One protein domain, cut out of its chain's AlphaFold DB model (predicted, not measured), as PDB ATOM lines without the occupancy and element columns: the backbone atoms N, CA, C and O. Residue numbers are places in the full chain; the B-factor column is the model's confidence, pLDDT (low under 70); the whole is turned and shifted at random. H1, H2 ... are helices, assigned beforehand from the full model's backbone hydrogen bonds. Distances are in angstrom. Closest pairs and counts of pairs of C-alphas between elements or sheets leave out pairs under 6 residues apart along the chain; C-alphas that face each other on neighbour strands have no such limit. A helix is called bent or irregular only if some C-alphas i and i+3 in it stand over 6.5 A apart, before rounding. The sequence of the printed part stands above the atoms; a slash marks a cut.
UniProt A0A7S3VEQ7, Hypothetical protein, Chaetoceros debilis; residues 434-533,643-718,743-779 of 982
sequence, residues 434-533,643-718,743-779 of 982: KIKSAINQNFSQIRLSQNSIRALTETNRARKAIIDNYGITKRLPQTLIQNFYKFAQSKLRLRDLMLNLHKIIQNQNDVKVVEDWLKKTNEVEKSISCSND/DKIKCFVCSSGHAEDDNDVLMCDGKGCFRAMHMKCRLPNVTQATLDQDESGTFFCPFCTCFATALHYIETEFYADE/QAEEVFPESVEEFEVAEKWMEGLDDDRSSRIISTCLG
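AT A GLANCE: This is residues 434 to 533, 643 to 718 and 743 to 779 of the 982 residues of the protein "Hypothetical protein" of Chaetoceros debilis (UniProt A0A7S3VEQ7). The domain is a long rod of helices with a head of loops at one end. The longest helix, H3, forms its spine; H1, H4, H6 and H7 pack on H3, H2 turns off at the far end of H1, and residues 643 to 683 with the tiny H5 make the head. The printed part has 213 residues and eight named helices, H1 to H8 in order along the chain, with no named strand, an all-helix class. It is loose, with a radius of gyration of the C-alphas of 22.5 A, and spans 77 by 34 by 32 A.

HOW THE PARTS SIT: H1, residues 434 to 457, and H2, residues 460 to 473, only just touch, and only at the corner, with 3 pairs of C-alphas within 8 A; the closest are those of Thr 457 and Arg 463, 5.3 A. H3, residues 478 to 506, is the hub, touching H1 at a shallow tilt of 26 degrees, opposite ways; the closest C-alphas are those of Ile 446 and Phe 487, 5.0 A. H3 and H4, residues 511 to 533, form a helical hairpin at 17 degrees; the closest C-alphas are those of Ile 504 and Val 514, 5.8 A. H5, residues 684 to 687, touches no helix. H6, residues 698 to 718, touches H3 with its residues 699 to 707 alone, at a shallow tilt of 31 degrees, opposite ways; the closest C-alphas are those of Ile 505 and Phe 699, 6.5 A. H1, H3 and H6 are an up and down bundle, each running against the one before it. H7, residues 751 to 763, touches H3 at 37 degrees, only just steep; the closest C-alphas are those of Tyr 485 and Ala 758, 5.0 A. H8, residues 768 to 778, touches H7 about perpendicular, at 76 degrees; the closest C-alphas are those of Val 757 and Ser 770, 5.6 A. In H1, H2, H3, H7 and H8 every O i to N i+4 pair is within hydrogen-bond range, against 16 of 19 in H4 and 15 of 17 in H6; H5 is too short for such a pair.

IN THESE COORDINATES: H1 begins at C-alpha 434 (163.938, 206.727, 71.092) and is 34.0 A long; H3 is 41.4 A, H4 33.9 A. H6, 30.2 A, is irregular, with C-alphas 714 and 717 7.3 A apart, and has a kink of 26 degrees near residue 712. H8 ends at C-alpha 778 (192.833, 189.468, 64.182).

THE WHOLE: The C-alphas farthest apart, those of Ile 472 and Asp 657, are 77.2 A apart. Residues 534 to 642 and 719 to 742 are not printed; the C-alpha gaps are 53.8 A and 21.5 A. Of the links printed whole, none is long. Residues 508 to 533 have pLDDT under 70.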
ATOM      1  N   LYS A 434     162.636 206.063  71.275       86.25
ATOM      2  CA  LYS A 434     163.938 206.727  71.092       86.25
ATOM      3  C   LYS A 434     165.096 205.865  71.576       86.25
ATOM      4  O   LYS A 434     166.065 205.736  70.837       86.25
ATOM      5  N   ILE A 435     164.967 205.181  72.720       91.44
ATOM      6  CA  ILE A 435     165.995 204.228  73.178       91.44
ATOM      7  C   ILE A 435     166.171 203.116  72.132       91.44
ATOM      8  O   ILE A 435     167.294 202.871  71.699       91.44
ATOM      9  N   LYS A 436     165.083 202.518  71.619       92.62
ATOM     10  CA  LYS A 436     165.178 201.507  70.550       92.62
ATOM     11  C   LYS A 436     165.748 202.064  69.236       92.62
ATOM     12  O   LYS A 436     166.532 201.380  68.586       92.62
ATOM     13  N   SER A 437     165.415 203.298  68.853       92.50
ATOM     14  CA  SER A 437     165.997 203.942  67.664       92.50
ATOM     15  C   SER A 437     167.509 204.161  67.810       92.50
ATOM     16  O   SER A 437     168.263 203.817  66.900       92.50
ATOM     17  N   ALA A 438     167.961 204.675  68.958       92.31
ATOM     18  CA  ALA A 438     169.378 204.877  69.254       92.31
ATOM     19  C   ALA A 438     170.146 203.544  69.324       92.31
ATOM     20  O   ALA A 438     171.263 203.449  68.807       92.31
ATOM     21  N   ILE A 439     169.537 202.496  69.890       95.44
ATOM     22  CA  ILE A 439     170.097 201.138  69.897       95.44
ATOM     23  C   ILE A 439     170.280 200.624  68.463       95.44
ATOM     24  O   ILE A 439     171.391 200.266  68.074       95.44
ATOM     25  N   ASN A 440     169.232 200.685  67.635       95.25
ATOM     26  CA  ASN A 440     169.278 200.240  66.237       95.25
ATOM     27  C   ASN A 440     170.317 201.003  65.404       95.25
ATOM     28  O   ASN A 440     170.993 200.415  64.557       95.25
ATOM     29  N   GLN A 441     170.468 202.306  65.648       95.25
ATOM     30  CA  GLN A 441     171.458 203.145  64.978       95.25
ATOM     31  C   GLN A 441     172.891 202.711  65.316       95.25
ATOM     32  O   GLN A 441     173.709 202.565  64.406       95.25
ATOM     33  N   ASN A 442     173.188 202.438  66.592       96.50
ATOM     34  CA  ASN A 442     174.506 201.947  67.004       96.50
ATOM     35  C   ASN A 442     174.747 200.500  66.541       96.50
ATOM     36  O   ASN A 442     175.824 200.220  66.025       96.50
ATOM     37  N   PHE A 443     173.753 199.602  66.581       96.12
ATOM     38  CA  PHE A 443     173.894 198.252  66.012       96.12
ATOM     39  C   PHE A 443     174.103 198.230  64.497       96.12
ATOM     40  O   PHE A 443     174.784 197.344  63.980       96.12
ATOM     41  N   SER A 444     173.540 199.194  63.767       95.81
ATOM     42  CA  SER A 444     173.832 199.367  62.342       95.81
ATOM     43  C   SER A 444     175.305 199.741  62.130       95.81
ATOM     44  O   SER A 444     175.992 199.109  61.328       95.81
ATOM     45  N   GLN A 445     175.838 200.685  62.917       96.31
ATOM     46  CA  GLN A 445     177.258 201.061  62.868       96.31
ATOM     47  C   GLN A 445     178.193 199.926  63.315       96.31
ATOM     48  O   GLN A 445     179.225 199.717  62.676       96.31
ATOM     49  N   ILE A 446     177.822 199.155  64.343       96.25
ATOM     50  CA  ILE A 446     178.541 197.951  64.787       96.25
ATOM     51  C   ILE A 446     178.623 196.942  63.639       96.25
ATOM     52  O   ILE A 446     179.730 196.605  63.229       96.25
ATOM     53  N   ARG A 447     177.489 196.548  63.040       95.25
ATOM     54  CA  ARG A 447     177.452 195.575  61.932       95.25
ATOM     55  C   ARG A 447     178.200 196.063  60.684       95.25
ATOM     56  O   ARG A 447     178.915 195.285  60.055       95.25
ATOM     57  N   LEU A 448     178.097 197.345  60.325       96.19
ATOM     58  CA  LEU A 448     178.861 197.933  59.212       96.19
ATOM     59  C   LEU A 448     180.376 197.925  59.480       96.19
ATOM     60  O   LEU A 448     181.163 197.603  58.585       96.19
ATOM     61  N   SER A 449     180.783 198.235  60.711       96.25
ATOM     62  CA  SER A 449     182.190 198.254  61.120       96.25
ATOM     63  C   SER A 449     182.763 196.838  61.219       96.25
ATOM     64  O   SER A 449     183.818 196.581  60.647       96.25
ATOM     65  N   GLN A 450     182.042 195.894  61.835       94.50
ATOM     66  CA  GLN A 450     182.389 194.468  61.890       94.50
ATOM     67  C   GLN A 450     182.552 193.868  60.494       94.50
ATOM     68  O   GLN A 450     183.556 193.215  60.236       94.50
ATOM     69  N   ASN A 451     181.616 194.117  59.571       95.12
ATOM     70  CA  ASN A 451     181.729 193.630  58.194       95.12
ATOM     71  C   ASN A 451     182.925 194.252  57.454       95.12
ATOM     72  O   ASN A 451     183.578 193.570  56.667       95.12
ATOM     73  N   SER A 452     183.257 195.516  57.734       95.88
ATOM     74  CA  SER A 452     184.433 196.182  57.156       95.88
ATOM     75  C   SER A 452     185.750 195.651  57.736       95.88
ATOM     76  O   SER A 452     186.703 195.444  56.990       95.88
ATOM     77  N   ILE A 453     185.799 195.375  59.044       95.12
ATOM     78  CA  ILE A 453     186.928 194.708  59.709       95.12
ATOM     79  C   ILE A 453     187.076 193.293  59.142       95.12
ATOM     80  O   ILE A 453     188.131 192.976  58.609       95.12
ATOM     81  N   ARG A 454     186.005 192.486  59.136       93.62
ATOM     82  CA  ARG A 454     185.981 191.129  58.569       93.62
ATOM     83  C   ARG A 454     186.467 191.127  57.117       93.62
ATOM     84  O   ARG A 454     187.383 190.384  56.805       93.62
ATOM     85  N   ALA A 455     185.995 192.022  56.249       94.25
ATOM     86  CA  ALA A 455     186.492 192.108  54.869       94.25
ATOM     87  C   ALA A 455     188.006 192.420  54.758       94.25
ATOM     88  O   ALA A 455     188.654 192.002  53.796       94.25
ATOM     89  N   LEU A 456     188.586 193.127  55.737       94.25
ATOM     90  CA  LEU A 456     190.028 193.385  55.837       94.25
ATOM     91  C   LEU A 456     190.810 192.237  56.506       94.25
ATOM     92  O   LEU A 456     192.015 192.131  56.285       94.25
ATOM     93  N   THR A 457     190.166 191.381  57.305       93.88
ATOM     94  CA  THR A 457     190.833 190.393  58.178       93.88
ATOM     95  C   THR A 457     190.440 188.936  57.924       93.88
ATOM     96  O   THR A 457     191.056 188.045  58.492       93.88
ATOM     97  N   GLU A 458     189.470 188.644  57.059       92.00
ATOM     98  CA  GLU A 458     188.938 187.295  56.800       92.00
ATOM     99  C   GLU A 458     189.921 186.419  56.014       92.00
ATOM    100  O   GLU A 458     190.107 185.239  56.325       92.00
ATOM    101  N   THR A 459     190.605 186.987  55.016       92.81
ATOM    102  CA  THR A 459     191.544 186.220  54.187       92.81
ATOM    103  C   THR A 459     192.935 186.156  54.819       92.81
ATOM    104  O   THR A 459     193.506 187.179  55.200       92.81
ATOM    105  N   ASN A 460     193.553 184.966  54.826       90.81
ATOM    106  CA  ASN A 460     194.946 184.775  55.266       90.81
ATOM    107  C   ASN A 460     195.935 185.727  54.566       90.81
ATOM    108  O   ASN A 460     196.910 186.164  55.172       90.81
ATOM    109  N   ARG A 461     195.679 186.089  53.298       93.75
ATOM    110  CA  ARG A 461     196.511 187.049  52.558       93.75
ATOM    111  C   ARG A 461     196.378 188.473  53.104       93.75
ATOM    112  O   ARG A 461     197.382 189.174  53.152       93.75
ATOM    113  N   ALA A 462     195.176 188.897  53.496       93.12
ATOM    114  CA  ALA A 462     194.961 190.215  54.081       93.12
ATOM    115  C   ALA A 462     195.497 190.280  55.521       93.12
ATOM    116  O   ALA A 462     196.255 191.199  55.817       93.12
ATOM    117  N   ARG A 463     195.254 189.252  56.358       92.25
ATOM    118  CA  ARG A 463     195.904 189.121  57.681       92.25
ATOM    119  C   ARG A 463     197.423 189.199  57.568       92.25
ATOM    120  O   ARG A 463     198.032 190.033  58.226       92.25
ATOM    121  N   LYS A 464     198.033 188.416  56.668       91.50
ATOM    122  CA  LYS A 464     199.481 188.483  56.437       91.50
ATOM    123  C   LYS A 464     199.939 189.859  55.944       91.50
ATOM    124  O   LYS A 464     200.924 190.368  56.456       91.50
ATOM    125  N   ALA A 465     199.226 190.496  55.016       94.00
ATOM    126  CA  ALA A 465     199.573 191.851  54.584       94.00
ATOM    127  C   ALA A 465     199.454 192.889  55.719       94.00
ATOM    128  O   ALA A 465     200.198 193.864  55.719       94.00
ATOM    129  N   ILE A 466     198.558 192.693  56.691       94.25
ATOM    130  CA  ILE A 466     198.484 193.520  57.903       94.25
ATOM    131  C   ILE A 466     199.692 193.234  58.809       94.25
ATOM    132  O   ILE A 466     200.378 194.187  59.165       94.25
ATOM    133  N   ILE A 467     200.016 191.965  59.101       90.50
ATOM    134  CA  ILE A 467     201.197 191.570  59.899       90.50
ATOM    135  C   ILE A 467     202.493 192.117  59.289       90.50
ATOM    136  O   ILE A 467     203.254 192.793  59.974       90.50
ATOM    137  N   ASP A 468     202.740 191.842  58.006       92.81
ATOM    138  CA  ASP A 468     203.978 192.208  57.314       92.81
ATOM    139  C   ASP A 468     204.163 193.742  57.327       92.81
ATOM    140  O   ASP A 468     205.247 194.239  57.632       92.81
ATOM    141  N   ASN A 469     203.093 194.513  57.085       92.62
ATOM    142  CA  ASN A 469     203.134 195.976  57.191       92.62
ATOM    143  C   ASN A 469     203.301 196.460  58.641       92.62
ATOM    144  O   ASN A 469     204.020 197.434  58.870       92.62
ATOM    145  N   TYR A 470     202.675 195.804  59.619       92.38
ATOM    146  CA  TYR A 470     202.770 196.174  61.030       92.38
ATOM    147  C   TYR A 470     204.179 195.924  61.584       92.38
ATOM    148  O   TYR A 470     204.753 196.810  62.209       92.38
ATOM    149  N   GLY A 471     204.805 194.789  61.258       89.62
ATOM    150  CA  GLY A 471     206.195 194.499  61.626       89.62
ATOM    151  C   GLY A 471     207.211 195.476  61.016       89.62
ATOM    152  O   GLY A 471     208.232 195.763  61.638       89.62
ATOM    153  N   ILE A 472     206.925 196.028  59.829       94.19
ATOM    154  CA  ILE A 472     207.780 197.023  59.158       94.19
ATOM    155  C   ILE A 472     207.541 198.449  59.685       94.19
ATOM    156  O   ILE A 472     208.493 199.209  59.850       94.19
ATOM    157  N   THR A 473     206.284 198.843  59.912       93.56
ATOM    158  CA  THR A 473     205.900 200.255  60.142       93.56
ATOM    159  C   THR A 473     205.433 200.573  61.563       93.56
ATOM    160  O   THR A 473     205.300 201.751  61.897       93.56
ATOM    161  N   LYS A 474     205.150 199.548  62.378       91.31
ATOM    162  CA  LYS A 474     204.421 199.625  63.657       91.31
ATOM    163  C   LYS A 474     203.091 200.386  63.570       91.31
ATOM    164  O   LYS A 474     202.708 201.101  64.492       91.31
ATOM    165  N   ARG A 475     202.395 200.280  62.432       93.12
ATOM    166  CA  ARG A 475     201.106 200.940  62.182       93.12
ATOM    167  C   ARG A 475     200.142 200.014  61.455       93.12
ATOM    168  O   ARG A 475     200.502 199.352  60.483       93.12
ATOM    169  N   LEU A 476     198.900 199.977  61.931       95.06
ATOM    170  CA  LEU A 476     197.797 199.314  61.238       95.06
ATOM    171  C   LEU A 476     197.340 200.162  60.032       95.06
ATOM    172  O   LEU A 476     197.559 201.377  60.014       95.06
ATOM    173  N   PRO A 477     196.662 199.573  59.029       95.94
ATOM    174  CA  PRO A 477     196.042 200.349  57.958       95.94
ATOM    175  C   PRO A 477     195.019 201.347  58.516       95.94
ATOM    176  O   PRO A 477     194.151 200.968  59.302       95.94
ATOM    177  N   GLN A 478     195.052 202.603  58.057       96.00
ATOM    178  CA  GLN A 478     194.144 203.661  58.531       96.00
ATOM    179  C   GLN A 478     192.657 203.271  58.429       96.00
ATOM    180  O   GLN A 478     191.854 203.635  59.285       96.00
ATOM    181  N   THR A 479     192.294 202.495  57.405       96.00
ATOM    182  CA  THR A 479     190.940 201.961  57.196       96.00
ATOM    183  C   THR A 479     190.534 200.915  58.233       96.00
ATOM    184  O   THR A 479     189.357 200.830  58.570       96.00
ATOM    185  N   LEU A 480     191.475 200.130  58.765       95.81
ATOM    186  CA  LEU A 480     191.210 199.196  59.860       95.81
ATOM    187  C   LEU A 480     190.985 199.975  61.162       95.81
ATOM    188  O   LEU A 480     189.967 199.777  61.818       95.81
ATOM    189  N   ILE A 481     191.876 200.930  61.461       96.12
ATOM    190  CA  ILE A 481     191.798 201.804  62.643       96.12
ATOM    191  C   ILE A 481     190.459 202.559  62.680       96.12
ATOM    192  O   ILE A 481     189.744 202.508  63.676       96.12
ATOM    193  N   GLN A 482     190.071 203.207  61.576       96.62
ATOM    194  CA  GLN A 482     188.824 203.980  61.498       96.62
ATOM    195  C   GLN A 482     187.559 203.127  61.678       96.62
ATOM    196  O   GLN A 482     186.574 203.619  62.226       96.62
ATOM    197  N   ASN A 483     187.559 201.868  61.224       96.94
ATOM    198  CA  ASN A 483     186.425 200.969  61.440       96.94
ATOM    199  C   ASN A 483     186.411 200.408  62.869       96.94
ATOM    200  O   ASN A 483     185.346 200.349  63.477       96.94
ATOM    201  N   PHE A 484     187.571 200.079  63.444       96.31
ATOM    202  CA  PHE A 484     187.661 199.653  64.842       96.31
ATOM    203  C   PHE A 484     187.227 200.765  65.812       96.31
ATOM    204  O   PHE A 484     186.426 200.519  66.708       96.31
ATOM    205  N   TYR A 485     187.628 202.016  65.558       96.81
ATOM    206  CA  TYR A 485     187.160 203.179  66.316       96.81
ATOM    207  C   TYR A 485     185.634 203.345  66.266       96.81
ATOM    208  O   TYR A 485     184.999 203.532  67.301       96.81
ATOM    209  N   LYS A 486     185.011 203.215  65.085       96.56
ATOM    210  CA  LYS A 486     183.542 203.281  64.942       96.56
ATOM    211  C   LYS A 486     182.823 202.136  65.659       96.56
ATOM    212  O   LYS A 486     181.768 202.368  66.251       96.56
ATOM    213  N   PHE A 487     183.389 200.932  65.623       96.69
ATOM    214  CA  PHE A 487     182.893 199.755  66.339       96.69
ATOM    215  C   PHE A 487     182.915 199.978  67.860       96.69
ATOM    216  O   PHE A 487     181.853 199.979  68.487       96.69
ATOM    217  N   ALA A 488     184.090 200.279  68.421       96.50
ATOM    218  CA  ALA A 488     184.284 200.523  69.849       96.50
ATOM    219  C   ALA A 488     183.432 201.702  70.356       96.50
ATOM    220  O   ALA A 488     182.702 201.571  71.336       96.50
ATOM    221  N   GLN A 489     183.420 202.829  69.630       96.88
ATOM    222  CA  GLN A 489     182.602 204.000  69.972       96.88
ATOM    223  C   GLN A 489     181.098 203.678  69.992       96.88
ATOM    224  O   GLN A 489     180.358 204.236  70.801       96.88
ATOM    225  N   SER A 490     180.624 202.791  69.112       97.06
ATOM    226  CA  SER A 490     179.203 202.420  69.053       97.06
ATOM    227  C   SER A 490     178.805 201.463  70.182       97.06
ATOM    228  O   SER A 490     177.720 201.621  70.739       97.06
ATOM    229  N   LYS A 491     179.686 200.536  70.591       96.44
ATOM    230  CA  LYS A 491     179.497 199.751  71.825       96.44
ATOM    231  C   LYS A 491     179.507 200.646  73.068       96.44
ATOM    232  O   LYS A 491     178.590 200.565  73.882       96.44
ATOM    233  N   LEU A 492     180.490 201.544  73.184       95.81
ATOM    234  CA  LEU A 492     180.617 202.458  74.323       95.81
ATOM    235  C   LEU A 492     179.385 203.369  74.452       95.81
ATOM    236  O   LEU A 492     178.878 203.564  75.551       95.81
ATOM    237  N   ARG A 493     178.820 203.840  73.331       95.06
ATOM    238  CA  ARG A 493     177.536 204.567  73.307       95.06
ATOM    239  C   ARG A 493     176.351 203.736  73.809       95.06
ATOM    240  O   ARG A 493     175.483 204.298  74.471       95.06
ATOM    241  N   LEU A 494     176.289 202.433  73.515       96.12
ATOM    242  CA  LEU A 494     175.249 201.534  74.044       96.12
ATOM    243  C   LEU A 494     175.413 201.319  75.556       96.12
ATOM    244  O   LEU A 494     174.433 201.417  76.297       96.12
ATOM    245  N   ARG A 495     176.653 201.117  76.017       95.56
ATOM    246  CA  ARG A 495     177.015 201.048  77.439       95.56
ATOM    247  C   ARG A 495     176.615 202.325  78.181       95.56
ATOM    248  O   ARG A 495     175.867 202.260  79.150       95.56
ATOM    249  N   ASP A 496     177.020 203.495  77.690       94.31
ATOM    250  CA  ASP A 496     176.653 204.791  78.274       94.31
ATOM    251  C   ASP A 496     175.139 205.036  78.267       94.31
ATOM    252  O   ASP A 496     174.592 205.558  79.243       94.31
ATOM    253  N   LEU A 497     174.428 204.652  77.201       94.06
ATOM    254  CA  LEU A 497     172.967 204.756  77.142       94.06
ATOM    255  C   LEU A 497     172.313 203.976  78.295       94.06
ATOM    256  O   LEU A 497     171.396 204.492  78.935       94.06
ATOM    257  N   MET A 498     172.825 202.778  78.595       95.50
ATOM    258  CA  MET A 498     172.317 201.916  79.663       95.50
ATOM    259  C   MET A 498     172.748 202.390  81.057       95.50
ATOM    260  O   MET A 498     171.892 202.523  81.930       95.50
ATOM    261  N   LEU A 499     174.024 202.741  81.257       93.19
ATOM    262  CA  LEU A 499     174.550 203.271  82.525       93.19
ATOM    263  C   LEU A 499     173.803 204.534  82.968       93.19
ATOM    264  O   LEU A 499     173.497 204.710  84.147       93.19
ATOM    265  N   ASN A 500     173.496 205.434  82.033       90.12
ATOM    266  CA  ASN A 500     172.769 206.655  82.364       90.12
ATOM    267  C   ASN A 500     171.258 206.410  82.562       90.12
ATOM    268  O   ASN A 500     170.662 207.066  83.415       90.12
ATOM    269  N   LEU A 501     170.643 205.433  81.879       91.06
ATOM    270  CA  LEU A 501     169.266 205.016  82.187       91.06
ATOM    271  C   LEU A 501     169.171 204.340  83.569       91.06
ATOM    272  O   LEU A 501     168.212 204.581  84.301       91.06
ATOM    273  N   HIS A 502     170.189 203.575  83.975       93.06
ATOM    274  CA  HIS A 502     170.291 203.027  85.330       93.06
ATOM    275  C   HIS A 502     170.448 204.142  86.382       93.06
ATOM    276  O   HIS A 502     169.731 204.161  87.381       93.06
ATOM    277  N   LYS A 503     171.277 205.160  86.115       89.75
ATOM    278  CA  LYS A 503     171.385 206.361  86.972       89.75
ATOM    279  C   LYS A 503     170.072 207.146  87.057       89.75
ATOM    280  O   LYS A 503     169.740 207.640  88.131       89.75
ATOM    281  N   ILE A 504     169.286 207.220  85.978       87.81
ATOM    282  CA  ILE A 504     167.915 207.762  86.012       87.81
ATOM    283  C   ILE A 504     166.999 206.926  86.902       87.81
ATOM    284  O   ILE A 504     166.141 207.490  87.579       87.81
ATOM    285  N   ILE A 505     167.137 205.601  86.899       91.06
ATOM    286  CA  ILE A 505     166.361 204.711  87.766       91.06
ATOM    287  C   ILE A 505     166.687 204.985  89.236       91.06
ATOM    288  O   ILE A 505     165.765 205.300  89.982       91.06
ATOM    289  N   GLN A 506     167.970 204.987  89.607       89.25
ATOM    290  CA  GLN A 506     168.441 205.250  90.974       89.25
ATOM    291  C   GLN A 506     168.061 206.650  91.501       89.25
ATOM    292  O   GLN A 506     167.704 206.818  92.667       89.25
ATOM    293  N   ASN A 507     168.126 207.684  90.655       85.75
ATOM    294  CA  ASN A 507     167.855 209.062  91.070       85.75
ATOM    295  C   ASN A 507     166.348 209.371  91.075       85.75
ATOM    296  O   ASN A 507     165.801 209.950  90.134       85.75
ATOM    297  N   GLN A 508     165.684 209.004  92.177       66.00
ATOM    298  CA  GLN A 508     164.255 209.243  92.437       66.00
ATOM    299  C   GLN A 508     163.822 210.694  92.174       66.00
ATOM    300  O   GLN A 508     162.881 210.940  91.418       66.00
ATOM    301  N   ASN A 509     164.516 211.640  92.818       61.16
ATOM    302  CA  ASN A 509     164.092 213.037  92.945       61.16
ATOM    303  C   ASN A 509     164.634 213.954  91.847       61.16
ATOM    304  O   ASN A 509     164.077 215.030  91.621       61.16
ATOM    305  N   ASP A 510     165.736 213.576  91.195       59.66
ATOM    306  CA  ASP A 510     166.482 214.524  90.379       59.66
ATOM    307  C   ASP A 510     166.055 214.474  88.912       59.66
ATOM    308  O   ASP A 510     166.642 213.794  88.067       59.66
ATOM    309  N   VAL A 511     165.028 215.271  88.602       56.81
ATOM    310  CA  VAL A 511     164.641 215.604  87.223       56.81
ATOM    311  C   VAL A 511     165.870 216.071  86.427       56.81
ATOM    312  O   VAL A 511     165.994 215.715  85.260       56.81
ATOM    313  N   LYS A 512     166.849 216.735  87.062       56.09
ATOM    314  CA  LYS A 512     168.098 217.157  86.409       56.09
ATOM    315  C   LYS A 512     168.964 215.991  85.938       56.09
ATOM    316  O   LYS A 512     169.592 216.118  84.895       56.09
ATOM    317  N   VAL A 513     168.979 214.846  86.630       62.25
ATOM    318  CA  VAL A 513     169.700 213.645  86.155       62.25
ATOM    319  C   VAL A 513     169.038 213.090  84.893       62.25
ATOM    320  O   VAL A 513     169.738 212.674  83.969       62.25
ATOM    321  N   VAL A 514     167.705 213.167  84.799       57.09
ATOM    322  CA  VAL A 514     166.991 212.895  83.543       57.09
ATOM    323  C   VAL A 514     167.404 213.914  82.477       57.09
ATOM    324  O   VAL A 514     167.819 213.525  81.390       57.09
ATOM    325  N   GLU A 515     167.373 215.214  82.776       54.91
ATOM    326  CA  GLU A 515     167.749 216.259  81.817       54.91
ATOM    327  C   GLU A 515     169.223 216.191  81.346       54.91
ATOM    328  O   GLU A 515     169.528 216.545  80.204       54.91
ATOM    329  N   ASP A 516     170.158 215.758  82.192       60.00
ATOM    330  CA  ASP A 516     171.593 215.716  81.881       60.00
ATOM    331  C   ASP A 516     172.045 214.384  81.255       60.00
ATOM    332  O   ASP A 516     173.064 214.346  80.562       60.00
ATOM    333  N   TRP A 517     171.252 213.313  81.374       63.28
ATOM    334  CA  TRP A 517     171.312 212.197  80.421       63.28
ATOM    335  C   TRP A 517     170.875 212.644  79.027       63.28
ATOM    336  O   TRP A 517     171.558 212.362  78.043       63.28
ATOM    337  N   LEU A 518     169.766 213.390  78.949       57.97
ATOM    338  CA  LEU A 518     169.186 213.827  77.681       57.97
ATOM    339  C   LEU A 518     170.095 214.793  76.914       57.97
ATOM    340  O   LEU A 518     170.082 214.773  75.685       57.97
ATOM    341  N   LYS A 519     170.950 215.568  77.595       60.00
ATOM    342  CA  LYS A 519     172.109 216.232  76.959       60.00
ATOM    343  C   LYS A 519     172.945 215.242  76.164       60.00
ATOM    344  O   LYS A 519     173.027 215.337  74.941       60.00
ATOM    345  N   LYS A 520     173.498 214.253  76.863       67.19
ATOM    346  CA  LYS A 520     174.481 213.311  76.325       67.19
ATOM    347  C   LYS A 520     173.903 212.463  75.194       67.19
ATOM    348  O   LYS A 520     174.581 212.258  74.192       67.19
ATOM    349  N   THR A 521     172.643 212.027  75.281       58.47
ATOM    350  CA  THR A 521     172.007 211.283  74.176       58.47
ATOM    351  C   THR A 521     171.779 212.154  72.940       58.47
ATOM    352  O   THR A 521     172.029 211.694  71.829       58.47
ATOM    353  N   ASN A 522     171.379 213.422  73.102       60.34
ATOM    354  CA  ASN A 522     171.268 214.360  71.977       60.34
ATOM    355  C   ASN A 522     172.632 214.705  71.368       60.34
ATOM    356  O   ASN A 522     172.742 214.853  70.156       60.34
ATOM    357  N   GLU A 523     173.675 214.840  72.185       67.00
ATOM    358  CA  GLU A 523     175.050 215.072  71.732       67.00
ATOM    359  C   GLU A 523     175.603 213.846  70.982       67.00
ATOM    360  O   GLU A 523     176.283 213.993  69.964       67.00
ATOM    361  N   VAL A 524     175.224 212.632  71.396       58.50
ATOM    362  CA  VAL A 524     175.465 211.391  70.647       58.50
ATOM    363  C   VAL A 524     174.714 211.385  69.307       58.50
ATOM    364  O   VAL A 524     175.353 211.184  68.276       58.50
ATOM    365  N   GLU A 525     173.408 211.675  69.262       59.25
ATOM    366  CA  GLU A 525     172.659 211.744  67.991       59.25
ATOM    367  C   GLU A 525     173.220 212.823  67.041       59.25
ATOM    368  O   GLU A 525     173.466 212.552  65.860       59.25
ATOM    369  N   LYS A 526     173.487 214.033  67.558       63.56
ATOM    370  CA  LYS A 526     174.075 215.148  66.800       63.56
ATOM    371  C   LYS A 526     175.461 214.780  66.264       63.56
ATOM    372  O   LYS A 526     175.690 214.930  65.063       63.56
ATOM    373  N   SER A 527     176.356 214.232  67.091       58.66
ATOM    374  CA  SER A 527     177.701 213.831  66.646       58.66
ATOM    375  C   SER A 527     177.680 212.719  65.591       58.66
ATOM    376  O   SER A 527     178.503 212.755  64.673       58.66
ATOM    377  N   ILE A 528     176.717 211.788  65.635       53.38
ATOM    378  CA  ILE A 528     176.529 210.803  64.555       53.38
ATOM    379  C   ILE A 528     176.082 211.490  63.254       53.38
ATOM    380  O   ILE A 528     176.603 211.149  62.194       53.38
ATOM    381  N   SER A 529     175.172 212.473  63.308       49.78
ATOM    382  CA  SER A 529     174.737 213.193  62.099       49.78
ATOM    383  C   SER A 529     175.884 213.967  61.428       49.78
ATOM    384  O   SER A 529     176.200 213.696  60.269       49.78
ATOM    385  N   CYS A 530     176.603 214.816  62.170       43.88
ATOM    386  CA  CYS A 530     177.684 215.648  61.625       43.88
ATOM    387  C   CYS A 530     178.902 214.844  61.122       43.88
ATOM    388  O   CYS A 530     179.651 215.318  60.265       43.88
ATOM    389  N   SER A 531     179.115 213.623  61.632       47.28
ATOM    390  CA  SER A 531     180.215 212.748  61.189       47.28
ATOM    391  C   SER A 531     180.059 212.274  59.738       47.28
ATOM    392  O   SER A 531     181.056 212.060  59.041       47.28
ATOM    393  N   ASN A 532     178.818 212.132  59.258       46.44
ATOM    394  CA  ASN A 532     178.550 211.711  57.883       46.44
ATOM    395  C   ASN A 532     178.853 212.845  56.888       46.44
ATOM    396  O   ASN A 532     179.554 212.624  55.901       46.44
ATOM    397  N   ASP A 533     178.411 214.068  57.191       39.78
ATOM    398  CA  ASP A 533     178.548 215.226  56.296       39.78
ATOM    399  C   ASP A 533     180.012 215.669  56.123       39.78
ATOM    400  O   ASP A 533     180.473 215.921  55.006       39.78
ATOM    401  N   ASP A 643     152.131 210.146 103.443       85.31
ATOM    402  CA  ASP A 643     152.063 211.545 102.983       85.31
ATOM    403  C   ASP A 643     153.312 212.048 102.219       85.31
ATOM    404  O   ASP A 643     153.245 213.015 101.447       85.31
ATOM    405  N   LYS A 644     154.483 211.434 102.443       88.19
ATOM    406  CA  LYS A 644     155.722 211.732 101.704       88.19
ATOM    407  C   LYS A 644     155.760 211.043 100.338       88.19
ATOM    408  O   LYS A 644     156.428 211.555  99.437       88.19
ATOM    409  N   ILE A 645     155.064 209.918 100.177       91.56
ATOM    410  CA  ILE A 645     155.050 209.114  98.954       91.56
ATOM    411  C   ILE A 645     154.162 209.814  97.918       91.56
ATOM    412  O   ILE A 645     152.987 210.091  98.148       91.56
ATOM    413  N   LYS A 646     154.734 210.151  96.757       92.31
ATOM    414  CA  LYS A 646     154.052 210.924  95.706       92.31
ATOM    415  C   LYS A 646     154.234 210.268  94.351       92.31
ATOM    416  O   LYS A 646     155.349 209.938  93.957       92.31
ATOM    417  N   CYS A 647     153.139 210.131  93.609       93.94
ATOM    418  CA  CYS A 647     153.151 209.576  92.265       93.94
ATOM    419  C   CYS A 647     154.001 210.439  91.322       93.94
ATOM    420  O   CYS A 647     153.654 211.587  91.034       93.94
ATOM    421  N   PHE A 648     155.057 209.850  90.759       91.31
ATOM    422  CA  PHE A 648     156.021 210.501  89.864       91.31
ATOM    423  C   PHE A 648     155.381 211.223  88.658       91.31
ATOM    424  O   PHE A 648     155.946 212.173  88.126       91.31
ATOM    425  N   VAL A 649     154.193 210.793  88.215       90.44
ATOM    426  CA  VAL A 649     153.524 211.323  87.010       90.44
ATOM    427  C   VAL A 649     152.648 212.553  87.290       90.44
ATOM    428  O   VAL A 649     152.470 213.380  86.400       90.44
ATOM    429  N   CYS A 650     152.083 212.673  88.497       91.00
ATOM    430  CA  CYS A 650     151.087 213.705  88.841       91.00
ATOM    431  C   CYS A 650     151.384 214.476  90.139       91.00
ATOM    432  O   CYS A 650     150.632 215.372  90.509       91.00
ATOM    433  N   SER A 651     152.477 214.137  90.828       88.94
ATOM    434  CA  SER A 651     152.976 214.766  92.061       88.94
ATOM    435  C   SER A 651     152.052 214.736  93.293       88.94
ATOM    436  O   SER A 651     152.444 215.257  94.339       88.94
ATOM    437  N   SER A 652     150.868 214.118  93.230       90.00
ATOM    438  CA  SER A 652     150.019 213.864  94.403       90.00
ATOM    439  C   SER A 652     150.327 212.512  95.061       90.00
ATOM    440  O   SER A 652     150.802 211.586  94.404       90.00
ATOM    441  N   GLY A 653     150.042 212.413  96.361       90.56
ATOM    442  CA  GLY A 653     150.037 211.169  97.148       90.56
ATOM    443  C   GLY A 653     148.617 210.716  97.515       90.56
ATOM    444  O   GLY A 653     148.402 210.160  98.583       90.56
ATOM    445  N   HIS A 654     147.624 211.045  96.683       90.62
ATOM    446  CA  HIS A 654     146.224 210.688  96.926       90.62
ATOM    447  C   HIS A 654     145.901 209.338  96.275       90.62
ATOM    448  O   HIS A 654     145.554 209.291  95.092       90.62
ATOM    449  N   ALA A 655     145.989 208.270  97.066       92.12
ATOM    450  CA  ALA A 655     145.351 207.001  96.737       92.12
ATOM    451  C   ALA A 655     143.814 207.148  96.721       92.12
ATOM    452  O   ALA A 655     143.243 207.990  97.418       92.12
ATOM    453  N   GLU A 656     143.162 206.320  95.912       91.62
ATOM    454  CA  GLU A 656     141.720 206.031  95.933       91.62
ATOM    455  C   GLU A 656     141.599 204.499  95.871       91.62
ATOM    456  O   GLU A 656     142.490 203.878  95.298       91.62
ATOM    457  N   ASP A 657     140.489 203.899  96.304       90.75
ATOM    458  CA  ASP A 657     140.251 202.438  96.272       90.75
ATOM    459  C   ASP A 657     140.419 201.790  94.870       90.75
ATOM    460  O   ASP A 657     140.649 200.593  94.736       90.75
ATOM    461  N   ASP A 658     140.283 202.587  93.802       90.12
ATOM    462  CA  ASP A 658     140.481 202.197  92.393       90.12
ATOM    463  C   ASP A 658     141.876 202.611  91.838       90.12
ATOM    464  O   ASP A 658     142.138 202.482  90.637       90.12
ATOM    465  N   ASN A 659     142.722 203.269  92.640       93.06
ATOM    466  CA  ASN A 659     143.868 204.082  92.202       93.06
ATOM    467  C   ASN A 659     145.040 204.121  93.204       93.06
ATOM    468  O   ASN A 659     145.621 205.187  93.440       93.06
ATOM    469  N   ASP A 660     145.409 202.985  93.780       94.50
ATOM    470  CA  ASP A 660     146.498 202.923  94.755       94.50
ATOM    471  C   ASP A 660     147.858 203.386  94.219       94.50
ATOM    472  O   ASP A 660     148.129 203.405  93.010       94.50
ATOM    473  N   VAL A 661     148.724 203.779  95.156       95.06
ATOM    474  CA  VAL A 661     150.115 204.169  94.908       95.06
ATOM    475  C   VAL A 661     150.992 202.915  94.888       95.06
ATOM    476  O   VAL A 661     151.342 202.379  95.933       95.06
ATOM    477  N   LEU A 662     151.400 202.477  93.701       95.38
ATOM    478  CA  LEU A 662     152.316 201.349  93.536       95.38
ATOM    479  C   LEU A 662     153.767 201.826  93.631       95.38
ATOM    480  O   LEU A 662     154.155 202.764  92.926       95.38
ATOM    481  N   MET A 663     154.576 201.178  94.466       95.56
ATOM    482  CA  MET A 663     156.029 201.373  94.505       95.56
ATOM    483  C   MET A 663     156.721 200.437  93.511       95.56
ATOM    484  O   MET A 663     156.226 199.357  93.220       95.56
ATOM    485  N   CYS A 664     157.834 200.887  92.930       95.81
ATOM    486  CA  CYS A 664     158.539 200.162  91.875       95.81
ATOM    487  C   CYS A 664     159.694 199.312  92.421       95.81
ATOM    488  O   CYS A 664     160.711 199.875  92.833       95.81
ATOM    489  N   ASP A 665     159.594 197.991  92.262       96.00
ATOM    490  CA  ASP A 665     160.532 196.981  92.791       96.00
ATOM    491  C   ASP A 665     161.858 196.876  92.022       96.00
ATOM    492  O   ASP A 665     162.781 196.165  92.416       96.00
ATOM    493  N   GLY A 666     161.991 197.601  90.908       93.94
ATOM    494  CA  GLY A 666     163.265 197.726  90.200       93.94
ATOM    495  C   GLY A 666     164.375 198.220  91.135       93.94
ATOM    496  O   GLY A 666     164.245 199.290  91.728       93.94
ATOM    497  N   LYS A 667     165.467 197.453  91.246       91.88
ATOM    498  CA  LYS A 667     166.603 197.682  92.159       91.88
ATOM    499  C   LYS A 667     167.045 199.154  92.185       91.88
ATOM    500  O   LYS A 667     167.510 199.692  91.181       91.88
ATOM    501  N   GLY A 668     166.890 199.801  93.342       90.44
ATOM    502  CA  GLY A 668     167.251 201.206  93.565       90.44
ATOM    503  C   GLY A 668     166.246 202.253  93.059       90.44
ATOM    504  O   GLY A 668     166.504 203.443  93.211       90.44
ATOM    505  N   CYS A 669     165.118 201.858  92.460       92.44
ATOM    506  CA  CYS A 669     164.183 202.779  91.810       92.44
ATOM    507  C   CYS A 669     163.265 203.516  92.785       92.44
ATOM    508  O   CYS A 669     163.136 204.734  92.695       92.44
ATOM    509  N   PHE A 670     162.560 202.773  93.649       90.69
ATOM    510  CA  PHE A 670     161.587 203.262  94.642       90.69
ATOM    511  C   PHE A 670     160.486 204.217  94.113       90.69
ATOM    512  O   PHE A 670     159.741 204.809  94.893       90.69
ATOM    513  N   ARG A 671     160.345 204.392  92.790       92.50
ATOM    514  CA  ARG A 671     159.381 205.333  92.198       92.50
ATOM    515  C   ARG A 671     157.944 204.894  92.451       92.50
ATOM    516  O   ARG A 671     157.500 203.886  91.907       92.50
ATOM    517  N   ALA A 672     157.212 205.728  93.176       95.00
ATOM    518  CA  ALA A 672     155.776 205.620  93.360       95.00
ATOM    519  C   ALA A 672     154.990 206.056  92.105       95.00
ATOM    520  O   ALA A 672     155.308 207.071  91.474       95.00
ATOM    521  N   MET A 673     153.930 205.326  91.751       95.75
ATOM    522  CA  MET A 673     153.014 205.638  90.648       95.75
ATOM    523  C   MET A 673     151.587 205.175  90.958       95.75
ATOM    524  O   MET A 673     151.386 204.020  91.310       95.75
ATOM    525  N   HIS A 674     150.577 206.022  90.737       95.94
ATOM    526  CA  HIS A 674     149.186 205.566  90.826       95.94
ATOM    527  C   HIS A 674     148.836 204.562  89.715       95.94
ATOM    528  O   HIS A 674     149.261 204.742  88.566       95.94
ATOM    529  N   MET A 675     147.964 203.594  90.008       95.06
ATOM    530  CA  MET A 675     147.456 202.611  89.035       95.06
ATOM    531  C   MET A 675     146.927 203.246  87.734       95.06
ATOM    532  O   MET A 675     147.315 202.829  86.636       95.06
ATOM    533  N   LYS A 676     146.102 204.308  87.832       93.81
ATOM    534  CA  LYS A 676     145.543 205.044  86.675       93.81
ATOM    535  C   LYS A 676     146.555 205.991  86.003       93.81
ATOM    536  O   LYS A 676     146.240 206.575  84.967       93.81
ATOM    537  N   CYS A 677     147.750 206.169  86.579       92.44
ATOM    538  CA  CYS A 677     148.832 206.991  86.023       92.44
ATOM    539  C   CYS A 677     149.848 206.192  85.187       92.44
ATOM    540  O   CYS A 677     150.589 206.803  84.416       92.44
ATOM    541  N   ARG A 678     149.901 204.855  85.288       92.25
ATOM    542  CA  ARG A 678     150.659 204.003  84.349       92.25
ATOM    543  C   ARG A 678     149.950 203.949  82.990       92.25
ATOM    544  O   ARG A 678     148.731 204.078  82.926       92.25
ATOM    545  N   LEU A 679     150.703 203.701  81.917       88.19
ATOM    546  CA  LEU A 679     150.155 203.194  80.659       88.19
ATOM    547  C   LEU A 679     150.856 201.863  80.289       88.19
ATOM    548  O   LEU A 679     152.088 201.826  80.304       88.19
ATOM    549  N   PRO A 680     150.122 200.773  79.982       90.50
ATOM    550  CA  PRO A 680     148.688 200.603  80.246       90.50
ATOM    551  C   PRO A 680     148.374 200.787  81.741       90.50
ATOM    552  O   PRO A 680     149.238 200.559  82.588       90.50
ATOM    553  N   ASN A 681     147.155 201.228  82.059       92.94
ATOM    554  CA  ASN A 681     146.692 201.352  83.442       92.94
ATOM    555  C   ASN A 681     146.842 200.007  84.165       92.94
ATOM    556  O   ASN A 681     146.535 198.965  83.585       92.94
ATOM    557  N   VAL A 682     147.260 200.036  85.429       94.69
ATOM    558  CA  VAL A 682     147.160 198.851  86.292       94.69
ATOM    559  C   VAL A 682     145.714 198.714  86.760       94.69
ATOM    560  O   VAL A 682     145.025 199.715  86.963       94.69
ATOM    561  N   THR A 683     145.257 197.482  86.933       95.25
ATOM    562  CA  THR A 683     144.067 197.141  87.724       95.25
ATOM    563  C   THR A 683     144.494 196.185  88.829       95.25
ATOM    564  O   THR A 683     145.500 195.496  88.655       95.25
ATOM    565  N   GLN A 684     143.744 196.095  89.931       93.62
ATOM    566  CA  GLN A 684     144.090 195.162  91.011       93.62
ATOM    567  C   GLN A 684     144.211 193.726  90.485       93.62
ATOM    568  O   GLN A 684     145.262 193.116  90.615       93.62
ATOM    569  N   ALA A 685     143.244 193.297  89.667       94.38
ATOM    570  CA  ALA A 685     143.279 192.023  88.951       94.38
ATOM    571  C   ALA A 685     144.488 191.810  88.012       94.38
ATOM    572  O   ALA A 685     144.646 190.704  87.516       94.38
ATOM    573  N   THR A 686     145.310 192.825  87.712       93.75
ATOM    574  CA  THR A 686     146.612 192.640  87.036       93.75
ATOM    575  C   THR A 686     147.691 192.241  88.046       93.75
ATOM    576  O   THR A 686     148.432 191.301  87.795       93.75
ATOM    577  N   LEU A 687     147.737 192.911  89.201       94.12
ATOM    578  CA  LEU A 687     148.649 192.581  90.301       94.12
ATOM    579  C   LEU A 687     148.309 191.210  90.905       94.12
ATOM    580  O   LEU A 687     149.208 190.433  91.186       94.12
ATOM    581  N   ASP A 688     147.018 190.875  90.997       93.31
ATOM    582  CA  ASP A 688     146.533 189.554  91.427       93.31
ATOM    583  C   ASP A 688     146.847 188.423  90.414       93.31
ATOM    584  O   ASP A 688     146.607 187.253  90.712       93.31
ATOM    585  N   GLN A 689     147.310 188.752  89.196       94.50
ATOM    586  CA  GLN A 689     147.694 187.792  88.144       94.50
ATOM    587  C   GLN A 689     149.211 187.592  88.034       94.50
ATOM    588  O   GLN A 689     149.644 186.522  87.608       94.50
ATOM    589  N   ASP A 690     150.014 188.594  88.395       90.31
ATOM    590  CA  ASP A 690     151.471 188.485  88.418       90.31
ATOM    591  C   ASP A 690     151.887 187.738  89.705       90.31
ATOM    592  O   ASP A 690     151.998 188.343  90.766       90.31
ATOM    593  N   GLU A 691     152.117 186.416  89.631       93.62
ATOM    594  CA  GLU A 691     152.404 185.542  90.798       93.62
ATOM    595  C   GLU A 691     153.590 186.003  91.674       93.62
ATOM    596  O   GLU A 691     153.673 185.645  92.848       93.62
ATOM    597  N   SER A 692     154.504 186.806  91.123       91.25
ATOM    598  CA  SER A 692     155.626 187.415  91.846       91.25
ATOM    599  C   SER A 692     155.252 188.665  92.656       91.25
ATOM    600  O   SER A 692     156.072 189.142  93.436       91.25
ATOM    601  N   GLY A 693     154.077 189.258  92.421       90.62
ATOM    602  CA  GLY A 693     153.647 190.555  92.961       90.62
ATOM    603  C   GLY A 693     154.430 191.775  92.445       90.62
ATOM    604  O   GLY A 693     154.104 192.904  92.805       90.62
ATOM    605  N   THR A 694     155.459 191.579  91.611       94.00
ATOM    606  CA  THR A 694     156.468 192.609  91.303       94.00
ATOM    607  C   THR A 694     155.979 193.675  90.321       94.00
ATOM    608  O   THR A 694     155.742 193.391  89.143       94.00
ATOM    609  N   PHE A 695     155.949 194.933  90.754       95.00
ATOM    610  CA  PHE A 695     155.606 196.082  89.929       95.00
ATOM    611  C   PHE A 695     156.836 196.834  89.399       95.00
ATOM    612  O   PHE A 695     157.625 197.424  90.137       95.00
ATOM    613  N   PHE A 696     156.937 196.947  88.070       95.69
ATOM    614  CA  PHE A 696     157.941 197.788  87.410       95.69
ATOM    615  C   PHE A 696     157.333 199.051  86.785       95.69
ATOM    616  O   PHE A 696     156.402 198.998  85.967       95.69
ATOM    617  N   CYS A 697     157.917 200.206  87.127       94.75
ATOM    618  CA  CYS A 697     157.614 201.489  86.493       94.75
ATOM    619  C   CYS A 697     158.139 201.535  85.041       94.75
ATOM    620  O   CYS A 697     159.103 200.835  84.718       94.75
ATOM    621  N   PRO A 698     157.605 202.415  84.165       92.94
ATOM    622  CA  PRO A 698     158.006 202.489  82.758       92.94
ATOM    623  C   PRO A 698     159.508 202.686  82.511       92.94
ATOM    624  O   PRO A 698     160.001 202.241  81.479       92.94
ATOM    625  N   PHE A 699     160.249 203.300  83.441       93.25
ATOM    626  CA  PHE A 699     161.710 203.417  83.342       93.25
ATOM    627  C   PHE A 699     162.402 202.067  83.549       93.25
ATOM    628  O   PHE A 699     163.235 201.693  82.731       93.25
ATOM    629  N   CYS A 700     162.020 201.306  84.581       95.12
ATOM    630  CA  CYS A 700     162.566 199.970  84.843       95.12
ATOM    631  C   CYS A 700     162.148 198.972  83.759       95.12
ATOM    632  O   CYS A 700     162.994 198.253  83.237       95.12
ATOM    633  N   THR A 701     160.880 198.995  83.333       94.31
ATOM    634  CA  THR A 701     160.414 198.188  82.197       94.31
ATOM    635  C   THR A 701     161.179 198.533  80.920       94.31
ATOM    636  O   THR A 701     161.599 197.629  80.204       94.31
ATOM    637  N   CYS A 702     161.412 199.819  80.626       94.19
ATOM    638  CA  CYS A 702     162.181 200.212  79.444       94.19
ATOM    639  C   CYS A 702     163.671 199.859  79.562       94.19
ATOM    640  O   CYS A 702     164.272 199.522  78.548       94.19
ATOM    641  N   PHE A 703     164.257 199.907  80.761       95.06
ATOM    642  CA  PHE A 703     165.629 199.463  81.011       95.06
ATOM    643  C   PHE A 703     165.775 197.963  80.756       95.06
ATOM    644  O   PHE A 703     166.561 197.593  79.894       95.06
ATOM    645  N   ALA A 704     164.952 197.122  81.388       94.94
ATOM    646  CA  ALA A 704     164.962 195.675  81.164       94.94
ATOM    647  C   ALA A 704     164.674 195.311  79.694       94.94
ATOM    648  O   ALA A 704     165.382 194.499  79.104       94.94
ATOM    649  N   THR A 705     163.696 195.975  79.059       94.62
ATOM    650  CA  THR A 705     163.380 195.766  77.632       94.62
ATOM    651  C   THR A 705     164.546 196.165  76.727       94.62
ATOM    652  O   THR A 705     164.819 195.476  75.750       94.62
ATOM    653  N   ALA A 706     165.232 197.274  77.018       94.94
ATOM    654  CA  ALA A 706     166.389 197.717  76.248       94.94
ATOM    655  C   ALA A 706     167.592 196.789  76.454       94.94
ATOM    656  O   ALA A 706     168.215 196.403  75.473       94.94
ATOM    657  N   LEU A 707     167.865 196.381  77.693       95.25
ATOM    658  CA  LEU A 707     168.966 195.496  78.068       95.25
ATOM    659  C   LEU A 707     168.836 194.132  77.375       95.25
ATOM    660  O   LEU A 707     169.716 193.748  76.605       95.25
ATOM    661  N   HIS A 708     167.675 193.487  77.514       93.81
ATOM    662  CA  HIS A 708     167.338 192.246  76.814       93.81
ATOM    663  C   HIS A 708     167.335 192.408  75.282       93.81
ATOM    664  O   HIS A 708     167.706 191.484  74.559       93.81
ATOM    665  N   TYR A 709     166.953 193.577  74.754       94.94
ATOM    666  CA  TYR A 709     166.997 193.827  73.311       94.94
ATOM    667  C   TYR A 709     168.428 194.000  72.774       94.94
ATOM    668  O   TYR A 709     168.700 193.552  71.661       94.94
ATOM    669  N   ILE A 710     169.349 194.591  73.548       95.12
ATOM    670  CA  ILE A 710     170.773 194.654  73.182       95.12
ATOM    671  C   ILE A 710     171.403 193.259  73.294       95.12
ATOM    672  O   ILE A 710     172.091 192.848  72.366       95.12
ATOM    673  N   GLU A 711     171.113 192.498  74.353       93.06
ATOM    674  CA  GLU A 711     171.548 191.098  74.467       93.06
ATOM    675  C   GLU A 711     171.067 190.274  73.256       93.06
ATOM    676  O   GLU A 711     171.861 189.611  72.591       93.06
ATOM    677  N   THR A 712     169.780 190.374  72.907       91.69
ATOM    678  CA  THR A 712     169.185 189.603  71.806       91.69
ATOM    679  C   THR A 712     169.761 189.992  70.441       91.69
ATOM    680  O   THR A 712     170.187 189.111  69.704       91.69
ATOM    681  N   GLU A 713     169.819 191.280  70.073       93.19
ATOM    682  CA  GLU A 713     170.371 191.698  68.765       93.19
ATOM    683  C   GLU A 713     171.891 191.496  68.649       93.19
ATOM    684  O   GLU A 713     172.399 191.478  67.528       93.19
ATOM    685  N   PHE A 714     172.621 191.354  69.764       90.94
ATOM    686  CA  PHE A 714     174.058 191.073  69.739       90.94
ATOM    687  C   PHE A 714     174.370 189.570  69.673       90.94
ATOM    688  O   PHE A 714     175.213 189.174  68.874       90.94
ATOM    689  N   TYR A 715     173.674 188.733  70.454       86.88
ATOM    690  CA  TYR A 715     173.943 187.289  70.536       86.88
ATOM    691  C   TYR A 715     173.071 186.409  69.616       86.88
ATOM    692  O   TYR A 715     173.297 185.201  69.553       86.88
ATOM    693  N   ALA A 716     172.088 186.959  68.887       83.06
ATOM    694  CA  ALA A 716     171.231 186.173  67.983       83.06
ATOM    695  C   ALA A 716     172.021 185.359  66.940       83.06
ATOM    696  O   ALA A 716     171.717 184.183  66.736       83.06
ATOM    697  N   ASP A 717     173.052 185.962  66.336       74.12
ATOM    698  CA  ASP A 717     173.905 185.323  65.318       74.12
ATOM    699  C   ASP A 717     174.718 184.131  65.879       74.12
ATOM    700  O   ASP A 717     175.133 183.264  65.111       74.12
ATOM    701  N   GLU A 718     174.940 184.066  67.198       71.00
ATOM    702  CA  GLU A 718     175.694 182.990  67.865       71.00
ATOM    703  C   GLU A 718     174.785 181.912  68.477       71.00
ATOM    704  O   GLU A 718     175.169 180.742  68.531       71.00
ATOM    705  N   GLN A 743     173.112 193.997  84.996       91.94
ATOM    706  CA  GLN A 743     173.573 195.338  85.349       91.94
ATOM    707  C   GLN A 743     174.012 196.116  84.102       91.94
ATOM    708  O   GLN A 743     174.492 195.556  83.116       91.94
ATOM    709  N   ALA A 744     173.869 197.443  84.129       92.00
ATOM    710  CA  ALA A 744     174.248 198.294  82.996       92.00
ATOM    711  C   ALA A 744     175.769 198.277  82.740       92.00
ATOM    712  O   ALA A 744     176.242 198.458  81.619       92.00
ATOM    713  N   GLU A 745     176.520 198.014  83.802       93.94
ATOM    714  CA  GLU A 745     177.958 197.825  83.886       93.94
ATOM    715  C   GLU A 745     178.440 196.557  83.155       93.94
ATOM    716  O   GLU A 745     179.634 196.437  82.870       93.94
ATOM    717  N   GLU A 746     177.534 195.654  82.772       94.31
ATOM    718  CA  GLU A 746     177.816 194.418  82.025       94.31
ATOM    719  C   GLU A 746     177.539 194.550  80.519       94.31
ATOM    720  O   GLU A 746     177.926 193.686  79.740       94.31
ATOM    721  N   VAL A 747     176.949 195.666  80.076       94.00
ATOM    722  CA  VAL A 747     176.745 195.959  78.651       94.00
ATOM    723  C   VAL A 747     178.085 196.346  78.022       94.00
ATOM    724  O   VAL A 747     178.567 197.463  78.228       94.00
ATOM    725  N   PHE A 748     178.698 195.427  77.274       94.25
ATOM    726  CA  PHE A 748     180.026 195.577  76.655       94.25
ATOM    727  C   PHE A 748     181.114 196.061  77.646       94.25
ATOM    728  O   PHE A 748     181.595 197.195  77.507       94.25
ATOM    729  N   PRO A 749     181.504 195.277  78.673       94.44
ATOM    730  CA  PRO A 749     182.563 195.655  79.621       94.44
ATOM    731  C   PRO A 749     183.877 196.037  78.923       94.44
ATOM    732  O   PRO A 749     184.553 196.976  79.337       94.44
ATOM    733  N   GLU A 750     184.191 195.368  77.816       93.88
ATOM    734  CA  GLU A 750     185.362 195.594  76.974       93.88
ATOM    735  C   GLU A 750     185.322 196.916  76.190       93.88
ATOM    736  O   GLU A 750     186.365 197.403  75.770       93.88
ATOM    737  N   SER A 751     184.154 197.543  76.009       95.25
ATOM    738  CA  SER A 751     184.017 198.715  75.124       95.25
ATOM    739  C   SER A 751     184.798 199.954  75.573       95.25
ATOM    740  O   SER A 751     185.175 200.772  74.736       95.25
ATOM    741  N   VAL A 752     185.076 200.087  76.874       95.94
ATOM    742  CA  VAL A 752     185.947 201.148  77.411       95.94
ATOM    743  C   VAL A 752     187.400 200.898  76.988       95.94
ATOM    744  O   VAL A 752     188.083 201.805  76.523       95.94
ATOM    745  N   GLU A 753     187.846 199.644  77.082       95.12
ATOM    746  CA  GLU A 753     189.187 199.191  76.707       95.12
ATOM    747  C   GLU A 753     189.416 199.259  75.189       95.12
ATOM    748  O   GLU A 753     190.413 199.829  74.740       95.12
ATOM    749  N   GLU A 754     188.465 198.756  74.395       95.56
ATOM    750  CA  GLU A 754     188.488 198.854  72.935       95.56
ATOM    751  C   GLU A 754     188.542 200.316  72.465       95.56
ATOM    752  O   GLU A 754     189.260 200.628  71.515       95.56
ATOM    753  N   PHE A 755     187.811 201.226  73.122       96.88
ATOM    754  CA  PHE A 755     187.767 202.635  72.729       96.88
ATOM    755  C   PHE A 755     189.063 203.381  73.075       96.88
ATOM    756  O   PHE A 755     189.617 204.053  72.205       96.88
ATOM    757  N   GLU A 756     189.604 203.205  74.285       96.25
ATOM    758  CA  GLU A 756     190.897 203.790  74.685       96.25
ATOM    759  C   GLU A 756     192.058 203.317  73.789       96.25
ATOM    760  O   GLU A 756     192.983 204.077  73.496       96.25
ATOM    761  N   VAL A 757     192.019 202.063  73.328       96.00
ATOM    762  CA  VAL A 757     192.988 201.526  72.360       96.00
ATOM    763  C   VAL A 757     192.747 202.075  70.948       96.00
ATOM    764  O   VAL A 757     193.702 202.438  70.258       96.00
ATOM    765  N   ALA A 758     191.491 202.226  70.522       95.75
ATOM    766  CA  ALA A 758     191.175 202.820  69.226       95.75
ATOM    767  C   ALA A 758     191.590 204.301  69.123       95.75
ATOM    768  O   ALA A 758     192.021 204.738  68.053       95.75
ATOM    769  N   GLU A 759     191.504 205.069  70.216       96.62
ATOM    770  CA  GLU A 759     192.036 206.438  70.286       96.62
ATOM    771  C   GLU A 759     193.563 206.456  70.136       96.62
ATOM    772  O   GLU A 759     194.078 207.178  69.282       96.62
ATOM    773  N   LYS A 760     194.291 205.582  70.846       95.75
ATOM    774  CA  LYS A 760     195.753 205.444  70.691       95.75
ATOM    775  C   LYS A 760     196.163 205.112  69.255       95.75
ATOM    776  O   LYS A 760     197.095 205.723  68.734       95.75
ATOM    777  N   TRP A 761     195.448 204.218  68.568       94.94
ATOM    778  CA  TRP A 761     195.728 203.918  67.156       94.94
ATOM    779  C   TRP A 761     195.454 205.106  66.232       94.94
ATOM    780  O   TRP A 761     196.194 205.303  65.267       94.94
ATOM    781  N   MET A 762     194.434 205.920  66.518       95.62
ATOM    782  CA  MET A 762     194.173 207.166  65.788       95.62
ATOM    783  C   MET A 762     195.274 208.218  66.012       95.62
ATOM    784  O   MET A 762     195.598 208.952  65.079       95.62
ATOM    785  N   GLU A 763     195.904 208.249  67.191       96.06
ATOM    786  CA  GLU A 763     197.118 209.042  67.463       96.06
ATOM    787  C   GLU A 763     198.399 208.421  66.859       96.06
ATOM    788  O   GLU A 763     199.433 209.085  66.736       96.06
ATOM    789  N   GLY A 764     198.345 207.154  66.437       95.12
ATOM    790  CA  GLY A 764     199.495 206.397  65.942       95.12
ATOM    791  C   GLY A 764     200.450 205.936  67.047       95.12
ATOM    792  O   GLY A 764     201.645 205.779  66.772       95.12
ATOM    793  N   LEU A 765     199.923 205.759  68.263       95.81
ATOM    794  CA  LEU A 765     200.562 205.122  69.413       95.81
ATOM    795  C   LEU A 765     200.236 203.619  69.454       95.81
ATOM    796  O   LEU A 765     199.203 203.173  68.953       95.81
ATOM    797  N   ASP A 766     201.126 202.857  70.082       93.50
ATOM    798  CA  ASP A 766     201.028 201.415  70.302       93.50
ATOM    799  C   ASP A 766     201.522 201.103  71.724       93.50
ATOM    800  O   ASP A 766     202.438 201.765  72.220       93.50
ATOM    801  N   ASP A 767     200.883 200.140  72.384       93.69
ATOM    802  CA  ASP A 767     201.180 199.694  73.746       93.69
ATOM    803  C   ASP A 767     200.789 198.219  73.951       93.69
ATOM    804  O   ASP A 767     200.070 197.622  73.150       93.69
ATOM    805  N   ASP A 768     201.229 197.609  75.050       93.50
ATOM    806  CA  ASP A 768     201.029 196.172  75.311       93.50
ATOM    807  C   ASP A 768     199.535 195.796  75.454       93.50
ATOM    808  O   ASP A 768     199.143 194.632  75.380       93.50
ATOM    809  N   ARG A 769     198.661 196.790  75.663       92.56
ATOM    810  CA  ARG A 769     197.198 196.647  75.631       92.56
ATOM    811  C   ARG A 769     196.682 196.616  74.190       92.56
ATOM    812  O   ARG A 769     195.967 195.691  73.818       92.56
ATOM    813  N   SER A 770     197.121 197.564  73.364       92.12
ATOM    814  CA  SER A 770     196.892 197.593  71.917       92.12
ATOM    815  C   SER A 770     197.306 196.291  71.245       92.12
ATOM    816  O   SER A 770     196.505 195.695  70.532       92.12
ATOM    817  N   SER A 771     198.522 195.815  71.510       90.31
ATOM    818  CA  SER A 771     199.052 194.580  70.925       90.31
ATOM    819  C   SER A 771     198.245 193.335  71.334       90.31
ATOM    820  O   SER A 771     197.993 192.469  70.490       90.31
ATOM    821  N   ARG A 772     197.729 193.268  72.571       91.00
ATOM    822  CA  ARG A 772     196.787 192.210  72.986       91.00
ATOM    823  C   ARG A 772     195.457 192.286  72.232       91.00
ATOM    824  O   ARG A 772     195.044 191.278  71.664       91.00
ATOM    825  N   ILE A 773     194.834 193.464  72.121       91.19
ATOM    826  CA  ILE A 773     193.583 193.624  71.351       91.19
ATOM    827  C   ILE A 773     193.792 193.301  69.862       91.19
ATOM    828  O   ILE A 773     192.947 192.642  69.265       91.19
ATOM    829  N   ILE A 774     194.925 193.679  69.257       87.31
ATOM    830  CA  ILE A 774     195.280 193.278  67.881       87.31
ATOM    831  C   ILE A 774     195.329 191.751  67.760       87.31
ATOM    832  O   ILE A 774     194.753 191.197  66.823       87.31
ATOM    833  N   SER A 775     195.977 191.077  68.713       88.31
ATOM    834  CA  SER A 775     196.103 189.616  68.725       88.31
ATOM    835  C   SER A 775     194.727 188.938  68.760       88.31
ATOM    836  O   SER A 775     194.421 188.102  67.905       88.31
ATOM    837  N   THR A 776     193.856 189.375  69.677       88.00
ATOM    838  CA  THR A 776     192.479 188.877  69.824       88.00
ATOM    839  C   THR A 776     191.610 189.190  68.600       88.00
ATOM    840  O   THR A 776     190.998 188.288  68.035       88.00
ATOM    841  N   CYS A 777     191.567 190.445  68.139       82.44
ATOM    842  CA  CYS A 777     190.673 190.871  67.055       82.44
ATOM    843  C   CYS A 777     191.084 190.369  65.663       82.44
ATOM    844  O   CYS A 777     190.242 190.323  64.763       82.44
ATOM    845  N   LEU A 778     192.360 190.026  65.451       81.06
ATOM    846  CA  LEU A 778     192.833 189.468  64.182       81.06
ATOM    847  C   LEU A 778     192.926 187.934  64.179       81.06
ATOM    848  O   LEU A 778     193.088 187.359  63.100       81.06
ATOM    849  N   GLY A 779     192.837 187.282  65.345       79.00
ATOM    850  CA  GLY A 779     193.091 185.846  65.491       79.00
ATOM    851  C   GLY A 779     194.546 185.491  65.171       79.00
ATOM    852  O   GLY A 779     194.804 184.566  64.402       79.00
TER     853      GLY A 779